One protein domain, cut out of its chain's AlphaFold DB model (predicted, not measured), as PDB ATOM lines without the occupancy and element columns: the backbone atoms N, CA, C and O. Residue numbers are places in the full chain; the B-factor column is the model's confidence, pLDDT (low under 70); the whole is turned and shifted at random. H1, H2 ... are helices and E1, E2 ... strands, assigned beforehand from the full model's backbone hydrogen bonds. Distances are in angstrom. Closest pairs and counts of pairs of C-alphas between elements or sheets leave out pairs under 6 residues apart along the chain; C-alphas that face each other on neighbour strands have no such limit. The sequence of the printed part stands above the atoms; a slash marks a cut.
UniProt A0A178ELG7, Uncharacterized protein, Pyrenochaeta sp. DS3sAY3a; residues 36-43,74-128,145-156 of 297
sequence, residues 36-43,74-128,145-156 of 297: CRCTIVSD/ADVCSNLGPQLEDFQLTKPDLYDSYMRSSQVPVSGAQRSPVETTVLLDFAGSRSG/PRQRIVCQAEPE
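What this domain is: This is residues 36 to 43, 74 to 128 and 145 to 156 of the 297 residues of an uncharacterized protein of Pyrenochaeta sp. DS3sAY3a (UniProt A0A178ELG7). A two-stranded antiparallel ribbon, E1 beside E2, has one helix, H1, packed on it with residues 80 to 85, chiefly on E2. From the far end of H1 the chain turns tightly into H2, which folds back to make a V with it, while H3 runs about perpendicular to H1; the long loop between H2 and H3 sticks out at residues 105 to 110. The printed part has 75 residues, with three named helices and two named strands in the order E1, H1, H2, H3, E2, and its class is mixed, helices and strands. It is compact, with a radius of gyration of the C-alphas of 12.9 A, and spans 39 by 28 by 28 A.

How they stand to each other: E1, residues 36 to 42, and E2, residues 147 to 153, are antiparallel neighbours, with 155 degrees between their directions. N 37 and O 152 are 2.8 A apart and N 150 and O 39 are 2.9 A apart, both within hydrogen-bond range. H1, residues 80 to 90, comes nearest to E2 at the C-alphas of Gly 81 and Ile 149, 5.1 A apart; its closest C-alphas to E1 are those of Gly 81 and Cys 38, 7.1 A apart. H2, residues 92 to 103, and H1 are close but not clearly touching, with their closest C-alphas, those of Gln 88 and Tyr 95, 5.5 A apart. They run opposite ways at a steep tilt of 50 degrees. H3, residues 117 to 127, and H1 only just touch, with 3 pairs of C-alphas within 8 A, the closest being those of Gln 83 and Ala 123 at 7.4 A. Their lines are about perpendicular, at 82 degrees. H2 is apart from E1, E2 and H3. In H1, H2 and H3 every O i to N i+4 pair is within hydrogen-bond range.

Where its parts are: E1 begins at C-alpha 36, (-9.547, -27.373, 21.959), and is 19.1 A long from first to last C-alpha. H1 measures 14.9 A, H2 16.4 A and H3 15.2 A; H2 begins at C-alpha 92, (7.598, -38.146, 27.580). E2 is 19.7 A long and ends at C-alpha 153, (-14.076, -27.034, 23.043).

The domain as a whole: The C-alphas farthest apart are those of Gly 108 and Gly 128, 39.9 A. Residues 44 to 73 are not printed, with 25.3 A between C-alphas 43 and 74; residues 129 to 144 are not printed either, with 32.4 A between C-alphas 128 and 145. The link from H1 to H2 is tight, and that from H2 to H3 is long, with 13 residues. The mean pLDDT of the printed part is 72.0, and 34 residues are under 70, among them residues 102 to 128.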
ATOM      1  N   CYS A  36      -9.360 -26.540  20.781       81.31
ATOM      2  CA  CYS A  36      -9.547 -27.373  21.959       81.31
ATOM      3  C   CYS A  36      -8.664 -26.845  23.089       81.31
ATOM      4  O   CYS A  36      -7.449 -26.724  22.927       81.31
ATOM      5  N   ARG A  37      -9.260 -26.582  24.251       82.31
ATOM      6  CA  ARG A  37      -8.533 -26.231  25.467       82.31
ATOM      7  C   ARG A  37      -8.446 -27.445  26.374       82.31
ATOM      8  O   ARG A  37      -9.465 -27.980  26.802       82.31
ATOM      9  N   CYS A  38      -7.225 -27.855  26.689       82.56
ATOM     10  CA  CYS A  38      -6.955 -28.968  27.591       82.56
ATOM     11  C   CYS A  38      -6.455 -28.456  28.941       82.56
ATOM     12  O   CYS A  38      -5.559 -27.612  29.001       82.56
ATOM     13  N   THR A  39      -7.027 -28.963  30.029       83.12
ATOM     14  CA  THR A  39      -6.575 -28.700  31.396       83.12
ATOM     15  C   THR A  39      -6.206 -30.009  32.082       83.12
ATOM     16  O   THR A  39      -6.851 -31.039  31.892       83.12
ATOM     17  N   ILE A  40      -5.129 -29.981  32.868       82.44
ATOM     18  CA  ILE A  40      -4.712 -31.120  33.687       82.44
ATOM     19  C   ILE A  40      -5.485 -31.026  35.001       82.44
ATOM     20  O   ILE A  40      -5.278 -30.097  35.783       82.44
ATOM     21  N   VAL A  41      -6.396 -31.966  35.227       81.19
ATOM     22  CA  VAL A  41      -7.143 -32.108  36.476       81.19
ATOM     23  C   VAL A  41      -6.424 -33.153  37.318       81.19
ATOM     24  O   VAL A  41      -6.316 -34.315  36.933       81.19
ATOM     25  N   SER A  42      -5.906 -32.746  38.472       82.62
ATOM     26  CA  SER A  42      -5.442 -33.702  39.475       82.62
ATOM     27  C   SER A  42      -6.669 -34.321  40.140       82.62
ATOM     28  O   SER A  42      -7.414 -33.597  40.802       82.62
ATOM     29  N   ASP A  43      -6.855 -35.638  40.029       65.50
ATOM     30  CA  ASP A  43      -7.753 -36.405  40.900       65.50
ATOM     31  C   ASP A  43      -7.102 -36.470  42.289       65.50
ATOM     32  O   ASP A  43      -6.641 -37.511  42.766       65.50
ATOM     33  N   ALA A  74     -19.971 -34.769  17.585       52.91
ATOM     34  CA  ALA A  74     -18.971 -35.575  18.287       52.91
ATOM     35  C   ALA A  74     -17.763 -34.725  18.699       52.91
ATOM     36  O   ALA A  74     -17.013 -34.310  17.819       52.91
ATOM     37  N   ASP A  75     -17.651 -34.401  19.996       64.38
ATOM     38  CA  ASP A  75     -16.653 -33.476  20.534       64.38
ATOM     39  C   ASP A  75     -15.270 -33.923  20.056       64.38
ATOM     40  O   ASP A  75     -14.644 -34.794  20.662       64.38
ATOM     41  N   VAL A  76     -14.781 -33.345  18.959       74.94
ATOM     42  CA  VAL A  76     -13.476 -33.687  18.373       74.94
ATOM     43  C   VAL A  76     -12.393 -33.492  19.437       74.94
ATOM     44  O   VAL A  76     -11.460 -34.281  19.542       74.94
ATOM     45  N   CYS A  77     -12.603 -32.507  20.316       81.56
ATOM     46  CA  CYS A  77     -11.771 -32.217  21.473       81.56
ATOM     47  C   CYS A  77     -11.830 -33.276  22.584       81.56
ATOM     48  O   CYS A  77     -10.841 -33.440  23.291       81.56
ATOM     49  N   SER A  78     -12.930 -34.016  22.753       81.31
ATOM     50  CA  SER A  78     -13.051 -35.013  23.831       81.31
ATOM     51  C   SER A  78     -12.078 -36.183  23.653       81.31
ATOM     52  O   SER A  78     -11.510 -36.672  24.629       81.31
ATOM     53  N   ASN A  79     -11.804 -36.568  22.401       82.25
ATOM     54  CA  ASN A  79     -10.856 -37.632  22.071       82.25
ATOM     55  C   ASN A  79      -9.386 -37.197  22.186       82.25
ATOM     56  O   ASN A  79      -8.510 -38.060  22.235       82.25
ATOM     57  N   LEU A  80      -9.092 -35.889  22.253       83.06
ATOM     58  CA  LEU A  80      -7.715 -35.403  22.403       83.06
ATOM     59  C   LEU A  80      -7.138 -35.702  23.790       83.06
ATOM     60  O   LEU A  80      -5.938 -35.938  23.892       83.06
ATOM     61  N   GLY A  81      -7.964 -35.715  24.843       85.75
ATOM     62  CA  GLY A  81      -7.504 -35.953  26.218       85.75
ATOM     63  C   GLY A  81      -6.789 -37.301  26.377       85.75
ATOM     64  O   GLY A  81      -5.595 -37.314  26.678       85.75
ATOM     65  N   PRO A  82      -7.457 -38.431  26.076       83.38
ATOM     66  CA  PRO A  82      -6.835 -39.755  26.154       83.38
ATOM     67  C   PRO A  82      -5.616 -39.918  25.236       83.38
ATOM     68  O   PRO A  82      -4.660 -40.604  25.583       83.38
ATOM     69  N   GLN A  83      -5.618 -39.275  24.064       84.12
ATOM     70  CA  GLN A  83      -4.478 -39.332  23.144       84.12
ATOM     71  C   GLN A  83      -3.267 -38.553  23.664       84.12
ATOM     72  O   GLN A  83      -2.134 -38.987  23.472       84.12
ATOM     73  N   LEU A  84      -3.492 -37.423  24.335       85.19
ATOM     74  CA  LEU A  84      -2.442 -36.667  25.013       85.19
ATOM     75  C   LEU A  84      -1.852 -37.454  26.186       85.19
ATOM     76  O   LEU A  84      -0.643 -37.400  26.392       85.19
ATOM     77  N   GLU A  85      -2.676 -38.210  26.911       86.56
ATOM     78  CA  GLU A  85      -2.217 -39.121  27.967       86.56
ATOM     79  C   GLU A  85      -1.370 -40.270  27.388       86.56
ATOM     80  O   GLU A  85      -0.272 -40.532  27.881       86.56
ATOM     81  N   ASP A  86      -1.807 -40.901  26.289       86.44
ATOM     82  CA  ASP A  86      -0.997 -41.909  25.581       86.44
ATOM     83  C   ASP A  86       0.311 -41.310  25.042       86.44
ATOM     84  O   ASP A  86       1.374 -41.927  25.122       86.44
ATOM     85  N   PHE A  87       0.279 -40.078  24.531       86.00
ATOM     86  CA  PHE A  87       1.473 -39.386  24.055       86.00
ATOM     87  C   PHE A  87       2.453 -39.079  25.192       86.00
ATOM     88  O   PHE A  87       3.656 -39.306  25.043       86.00
ATOM     89  N   GLN A  88       1.945 -38.648  26.348       86.69
ATOM     90  CA  GLN A  88       2.742 -38.439  27.557       86.69
ATOM     91  C   GLN A  88       3.429 -39.736  28.013       86.69
ATOM     92  O   GLN A  88       4.580 -39.705  28.448       86.69
ATOM     93  N   LEU A  89       2.748 -40.882  27.892       85.56
ATOM     94  CA  LEU A  89       3.290 -42.190  28.269       85.56
ATOM     95  C   LEU A  89       4.282 -42.744  27.242       85.56
ATOM     96  O   LEU A  89       5.314 -43.297  27.618       85.56
ATOM     97  N   THR A  90       3.974 -42.617  25.952       89.44
ATOM     98  CA  THR A  90       4.779 -43.203  24.872       89.44
ATOM     99  C   THR A  90       6.017 -42.378  24.544       89.44
ATOM    100  O   THR A  90       7.036 -42.953  24.157       89.44
ATOM    101  N   LYS A  91       5.950 -41.044  24.666       90.06
ATOM    102  CA  LYS A  91       7.035 -40.121  24.302       90.06
ATOM    103  C   LYS A  91       7.135 -38.940  25.286       90.06
ATOM    104  O   LYS A  91       6.878 -37.797  24.891       90.06
ATOM    105  N   PRO A  92       7.558 -39.179  26.543       90.25
ATOM    106  CA  PRO A  92       7.598 -38.146  27.580       90.25
ATOM    107  C   PRO A  92       8.510 -36.966  27.216       90.25
ATOM    108  O   PRO A  92       8.135 -35.821  27.442       90.25
ATOM    109  N   ASP A  93       9.649 -37.210  26.559       90.25
ATOM    110  CA  ASP A  93      10.593 -36.142  26.193       90.25
ATOM    111  C   ASP A  93      10.004 -35.156  25.165       90.25
ATOM    112  O   ASP A  93      10.213 -33.943  25.254       90.25
ATOM    113  N   LEU A  94       9.230 -35.663  24.194       87.00
ATOM    114  CA  LEU A  94       8.544 -34.818  23.209       87.00
ATOM    115  C   LEU A  94       7.350 -34.099  23.830       87.00
ATOM    116  O   LEU A  94       7.114 -32.938  23.505       87.00
ATOM    117  N   TYR A  95       6.623 -34.772  24.725       85.56
ATOM    118  CA  TYR A  95       5.545 -34.158  25.490       85.56
ATOM    119  C   TYR A  95       6.063 -32.985  26.329       85.56
ATOM    120  O   TYR A  95       5.504 -31.893  26.265       85.56
ATOM    121  N   ASP A  96       7.179 -33.159  27.036       87.81
ATOM    122  CA  ASP A  96       7.792 -32.103  27.842       87.81
ATOM    123  C   ASP A  96       8.310 -30.944  26.983       87.81
ATOM    124  O   ASP A  96       8.104 -29.778  27.327       87.81
ATOM    125  N   SER A  97       8.944 -31.236  25.841       86.38
ATOM    126  CA  SER A  97       9.359 -30.201  24.886       86.38
ATOM    127  C   SER A  97       8.157 -29.418  24.353       86.38
ATOM    128  O   SER A  97       8.200 -28.189  24.266       86.38
ATOM    129  N   TYR A  98       7.066 -30.117  24.036       82.31
ATOM    130  CA  TYR A  98       5.820 -29.515  23.579       82.31
ATOM    131  C   TYR A  98       5.188 -28.634  24.666       82.31
ATOM    132  O   TYR A  98       4.892 -27.465  24.416       82.31
ATOM    133  N   MET A  99       5.078 -29.134  25.900       81.56
ATOM    134  CA  MET A  99       4.533 -28.392  27.042       81.56
ATOM    135  C   MET A  99       5.384 -27.182  27.435       81.56
ATOM    136  O   MET A  99       4.839 -26.175  27.882       81.56
ATOM    137  N   ARG A 100       6.709 -27.233  27.256       82.44
ATOM    138  CA  ARG A 100       7.572 -26.055  27.448       82.44
ATOM    139  C   ARG A 100       7.384 -25.031  26.338       82.44
ATOM    140  O   ARG A 100       7.329 -23.841  26.633       82.44
ATOM    141  N   SER A 101       7.261 -25.479  25.087       77.88
ATOM    142  CA  SER A 101       7.052 -24.589  23.938       77.88
ATOM    143  C   SER A 101       5.744 -23.802  24.044       77.88
ATOM    144  O   SER A 101       5.710 -22.620  23.716       77.88
ATOM    145  N   SER A 102       4.694 -24.418  24.595       68.19
ATOM    146  CA  SER A 102       3.387 -23.780  24.767       68.19
ATOM    147  C   SER A 102       3.310 -22.831  25.966       68.19
ATOM    148  O   SER A 102       2.415 -21.992  26.031       68.19
ATOM    149  N   GLN A 103       4.243 -22.935  26.915       66.56
ATOM    150  CA  GLN A 103       4.293 -22.085  28.103       66.56
ATOM    151  C   GLN A 103       5.093 -20.802  27.912       66.56
ATOM    152  O   GLN A 103       5.048 -19.969  28.814       66.56
ATOM    153  N   VAL A 104       5.811 -20.629  26.793       65.19
ATOM    154  CA  VAL A 104       6.603 -19.420  26.541       65.19
ATOM    155  C   VAL A 104       5.651 -18.222  26.525       65.19
ATOM    156  O   VAL A 104       4.874 -18.067  25.581       65.19
ATOM    157  N   PRO A 105       5.662 -17.378  27.575       54.62
ATOM    158  CA  PRO A 105       4.775 -16.242  27.633       54.62
ATOM    159  C   PRO A 105       5.305 -15.231  26.627       54.62
ATOM    160  O   PRO A 105       6.329 -14.589  26.853       54.62
ATOM    161  N   VAL A 106       4.620 -15.105  25.494       55.09
ATOM    162  CA  VAL A 106       4.838 -13.984  24.585       55.09
ATOM    163  C   VAL A 106       4.468 -12.732  25.378       55.09
ATOM    164  O   VAL A 106       3.323 -12.563  25.799       55.09
ATOM    165  N   SER A 107       5.476 -11.924  25.698       48.94
ATOM    166  CA  SER A 107       5.374 -10.738  26.547       48.94
ATOM    167  C   SER A 107       4.288  -9.786  26.036       48.94
ATOM    168  O   SER A 107       4.530  -9.003  25.124       48.94
ATOM    169  N   GLY A 108       3.092  -9.859  26.624       49.31
ATOM    170  CA  GLY A 108       1.963  -9.002  26.261       49.31
ATOM    171  C   GLY A 108       0.620  -9.726  26.244       49.31
ATOM    172  O   GLY A 108       0.047  -9.939  25.189       49.31
ATOM    173  N   ALA A 109       0.112 -10.072  27.429       47.94
ATOM    174  CA  ALA A 109      -1.318 -10.241  27.713       47.94
ATOM    175  C   ALA A 109      -2.167 -11.082  26.730       47.94
ATOM    176  O   ALA A 109      -3.202 -10.625  26.266       47.94
ATOM    177  N   GLN A 110      -1.814 -12.347  26.512       47.78
ATOM    178  CA  GLN A 110      -2.784 -13.425  26.275       47.78
ATOM    179  C   GLN A 110      -2.031 -14.752  26.356       47.78
ATOM    180  O   GLN A 110      -1.034 -14.941  25.668       47.78
ATOM    181  N   ARG A 111      -2.470 -15.678  27.221       48.22
ATOM    182  CA  ARG A 111      -2.020 -17.075  27.120       48.22
ATOM    183  C   ARG A 111      -2.504 -17.566  25.760       48.22
ATOM    184  O   ARG A 111      -3.712 -17.713  25.588       48.22
ATOM    185  N   SER A 112      -1.600 -17.740  24.799       47.19
ATOM    186  CA  SER A 112      -1.962 -18.331  23.518       47.19
ATOM    187  C   SER A 112      -2.471 -19.750  23.789       47.19
ATOM    188  O   SER A 112      -1.805 -20.514  24.496       47.19
ATOM    189  N   PRO A 113      -3.678 -20.104  23.319       54.19
ATOM    190  CA  PRO A 113      -4.147 -21.473  23.412       54.19
ATOM    191  C   PRO A 113      -3.147 -22.367  22.681       54.19
ATOM    192  O   PRO A 113      -2.607 -22.002  21.636       54.19
ATOM    193  N   VAL A 114      -2.860 -23.517  23.281       55.81
ATOM    194  CA  VAL A 114      -1.907 -24.485  22.746       55.81
ATOM    195  C   VAL A 114      -2.345 -24.862  21.328       55.81
ATOM    196  O   VAL A 114      -3.461 -25.348  21.141       55.81
ATOM    197  N   GLU A 115      -1.492 -24.620  20.327       58.66
ATOM    198  CA  GLU A 115      -1.815 -24.959  18.940       58.66
ATOM    199  C   GLU A 115      -1.971 -26.477  18.805       58.66
ATOM    200  O   GLU A 115      -1.016 -27.257  18.838       58.66
ATOM    201  N   THR A 116      -3.223 -26.900  18.673       59.19
ATOM    202  CA  THR A 116      -3.640 -28.302  18.569       59.19
ATOM    203  C   THR A 116      -3.461 -28.867  17.164       59.19
ATOM    204  O   THR A 116      -3.711 -30.048  16.953       59.19
ATOM    205  N   THR A 117      -2.970 -28.071  16.209       60.62
ATOM    206  CA  THR A 117      -2.697 -28.482  14.820       60.62
ATOM    207  C   THR A 117      -1.712 -29.646  14.752       60.62
ATOM    208  O   THR A 117      -1.967 -30.619  14.049       60.62
ATOM    209  N   VAL A 118      -0.636 -29.596  15.542       58.91
ATOM    210  CA  VAL A 118       0.376 -30.665  15.585       58.91
ATOM    211  C   VAL A 118      -0.206 -31.944  16.193       58.91
ATOM    212  O   VAL A 118       0.048 -33.041  15.707       58.91
ATOM    213  N   LEU A 119      -1.045 -31.818  17.223       62.06
ATOM    214  CA  LEU A 119      -1.703 -32.961  17.865       62.06
ATOM    215  C   LEU A 119      -2.767 -33.596  16.967       62.06
ATOM    216  O   LEU A 119      -2.882 -34.817  16.940       62.06
ATOM    217  N   LEU A 120      -3.515 -32.786  16.216       64.25
ATOM    218  CA  LEU A 120      -4.527 -33.253  15.270       64.25
ATOM    219  C   LEU A 120      -3.901 -33.996  14.085       64.25
ATOM    220  O   LEU A 120      -4.465 -34.992  13.640       64.25
ATOM    221  N   ASP A 121      -2.727 -33.571  13.619       62.53
ATOM    222  CA  ASP A 121      -1.991 -34.276  12.564       62.53
ATOM    223  C   ASP A 121      -1.498 -35.653  13.048       62.53
ATOM    224  O   ASP A 121      -1.685 -36.677  12.383       62.53
ATOM    225  N   PHE A 122      -0.994 -35.728  14.286       62.84
ATOM    226  CA  PHE A 122      -0.653 -37.004  14.926       62.84
ATOM    227  C   PHE A 122      -1.882 -37.898  15.167       62.84
ATOM    228  O   PHE A 122      -1.815 -39.108  14.931       62.84
ATOM    229  N   ALA A 123      -3.004 -37.315  15.597       61.12
ATOM    230  CA  ALA A 123      -4.267 -38.014  15.822       61.12
ATOM    231  C   ALA A 123      -4.838 -38.594  14.517       61.12
ATOM    232  O   ALA A 123      -5.209 -39.770  14.460       61.12
ATOM    233  N   GLY A 124      -4.858 -37.792  13.449       60.22
ATOM    234  CA  GLY A 124      -5.315 -38.198  12.121       60.22
ATOM    235  C   GLY A 124      -4.433 -39.286  11.509       60.22
ATOM    236  O   GLY A 124      -4.943 -40.276  10.985       60.22
ATOM    237  N   SER A 125      -3.111 -39.161  11.662       60.06
ATOM    238  CA  SER A 125      -2.135 -40.130  11.152       60.06
ATOM    239  C   SER A 125      -2.263 -41.517  11.802       60.06
ATOM    240  O   SER A 125      -2.086 -42.542  11.139       60.06
ATOM    241  N   ARG A 126      -2.640 -41.587  13.089       57.03
ATOM    242  CA  ARG A 126      -2.840 -42.866  13.799       57.03
ATOM    243  C   ARG A 126      -4.240 -43.460  13.619       57.03
ATOM    244  O   ARG A 126      -4.364 -44.682  13.615       57.03
ATOM    245  N   SER A 127      -5.262 -42.627  13.419       56.22
ATOM    246  CA  SER A 127      -6.656 -43.069  13.236       56.22
ATOM    247  C   SER A 127      -6.874 -43.875  11.938       56.22
ATOM    248  O   SER A 127      -7.755 -44.727  11.868       56.22
ATOM    249  N   GLY A 128      -6.025 -43.687  10.918       52.16
ATOM    250  CA  GLY A 128      -6.153 -44.365   9.618       52.16
ATOM    251  C   GLY A 128      -5.723 -45.839   9.564       52.16
ATOM    252  O   GLY A 128      -6.021 -46.524   8.587       52.16
ATOM    253  N   PRO A 145      -0.138 -40.894  40.928       57.16
ATOM    254  CA  PRO A 145      -1.126 -39.873  41.260       57.16
ATOM    255  C   PRO A 145      -1.886 -39.502  39.984       57.16
ATOM    256  O   PRO A 145      -1.285 -39.040  39.015       57.16
ATOM    257  N   ARG A 146      -3.190 -39.796  39.970       64.44
ATOM    258  CA  ARG A 146      -4.069 -39.675  38.804       64.44
ATOM    259  C   ARG A 146      -4.185 -38.207  38.393       64.44
ATOM    260  O   ARG A 146      -4.960 -37.449  38.961       64.44
ATOM    261  N   GLN A 147      -3.376 -37.791  37.430       76.25
ATOM    262  CA  GLN A 147      -3.596 -36.564  36.677       76.25
ATOM    263  C   GLN A 147      -4.313 -36.964  35.394       76.25
ATOM    264  O   GLN A 147      -3.811 -37.811  34.660       76.25
ATOM    265  N   ARG A 148      -5.494 -36.394  35.157       82.12
ATOM    266  CA  ARG A 148      -6.291 -36.626  33.953       82.12
ATOM    267  C   ARG A 148      -6.300 -35.364  33.105       82.12
ATOM    268  O   ARG A 148      -6.546 -34.272  33.618       82.12
ATOM    269  N   ILE A 149      -6.059 -35.500  31.809       82.44
ATOM    270  CA  ILE A 149      -6.107 -34.389  30.860       82.44
ATOM    271  C   ILE A 149      -7.530 -34.308  30.306       82.44
ATOM    272  O   ILE A 149      -7.980 -35.176  29.558       82.44
ATOM    273  N   VAL A 150      -8.259 -33.253  30.671       83.56
ATOM    274  CA  VAL A 150      -9.616 -33.005  30.175       83.56
ATOM    275  C   VAL A 150      -9.558 -31.904  29.126       83.56
ATOM    276  O   VAL A 150      -9.199 -30.766  29.422       83.56
ATOM    277  N   CYS A 151      -9.910 -32.249  27.890       85.50
ATOM    278  CA  CYS A 151      -9.992 -31.315  26.773       85.50
ATOM    279  C   CYS A 151     -11.452 -30.952  26.496       85.50
ATOM    280  O   CYS A 151     -12.306 -31.829  26.397       85.50
ATOM    281  N   GLN A 152     -11.732 -29.657  26.369       84.06
ATOM    282  CA  GLN A 152     -13.052 -29.118  26.057       84.06
ATOM    283  C   GLN A 152     -12.937 -28.150  24.880       84.06
ATOM    284  O   GLN A 152     -11.917 -27.473  24.725       84.06
ATOM    285  N   ALA A 153     -13.969 -28.090  24.039       81.31
ATOM    286  CA  ALA A 153     -14.076 -27.034  23.043       81.31
ATOM    287  C   ALA A 153     -14.242 -25.701  23.783       81.31
ATOM    288  O   ALA A 153     -15.182 -25.533  24.561       81.31
ATOM    289  N   GLU A 154     -13.303 -24.773  23.603       73.88
ATOM    290  CA  GLU A 154     -13.440 -23.451  24.205       73.88
ATOM    291  C   GLU A 154     -14.402 -22.631  23.336       73.88
ATOM    292  O   GLU A 154     -14.182 -22.534  22.125       73.88
ATOM    293  N   PRO A 155     -15.484 -22.060  23.899       64.62
ATOM    294  CA  PRO A 155     -16.313 -21.131  23.151       64.62
ATOM    295  C   PRO A 155     -15.455 -19.906  22.827       64.62
ATOM    296  O   PRO A 155     -15.115 -19.129  23.720       64.62
ATOM    297  N   GLU A 156     -15.052 -19.763  21.560       61.34
ATOM    298  CA  GLU A 156     -14.254 -18.615  21.136       61.34
ATOM    299  C   GLU A 156     -14.996 -17.318  21.495       61.34
ATOM    300  O   GLU A 156     -16.188 -17.177  21.188       61.34
TER     301      GLU A 156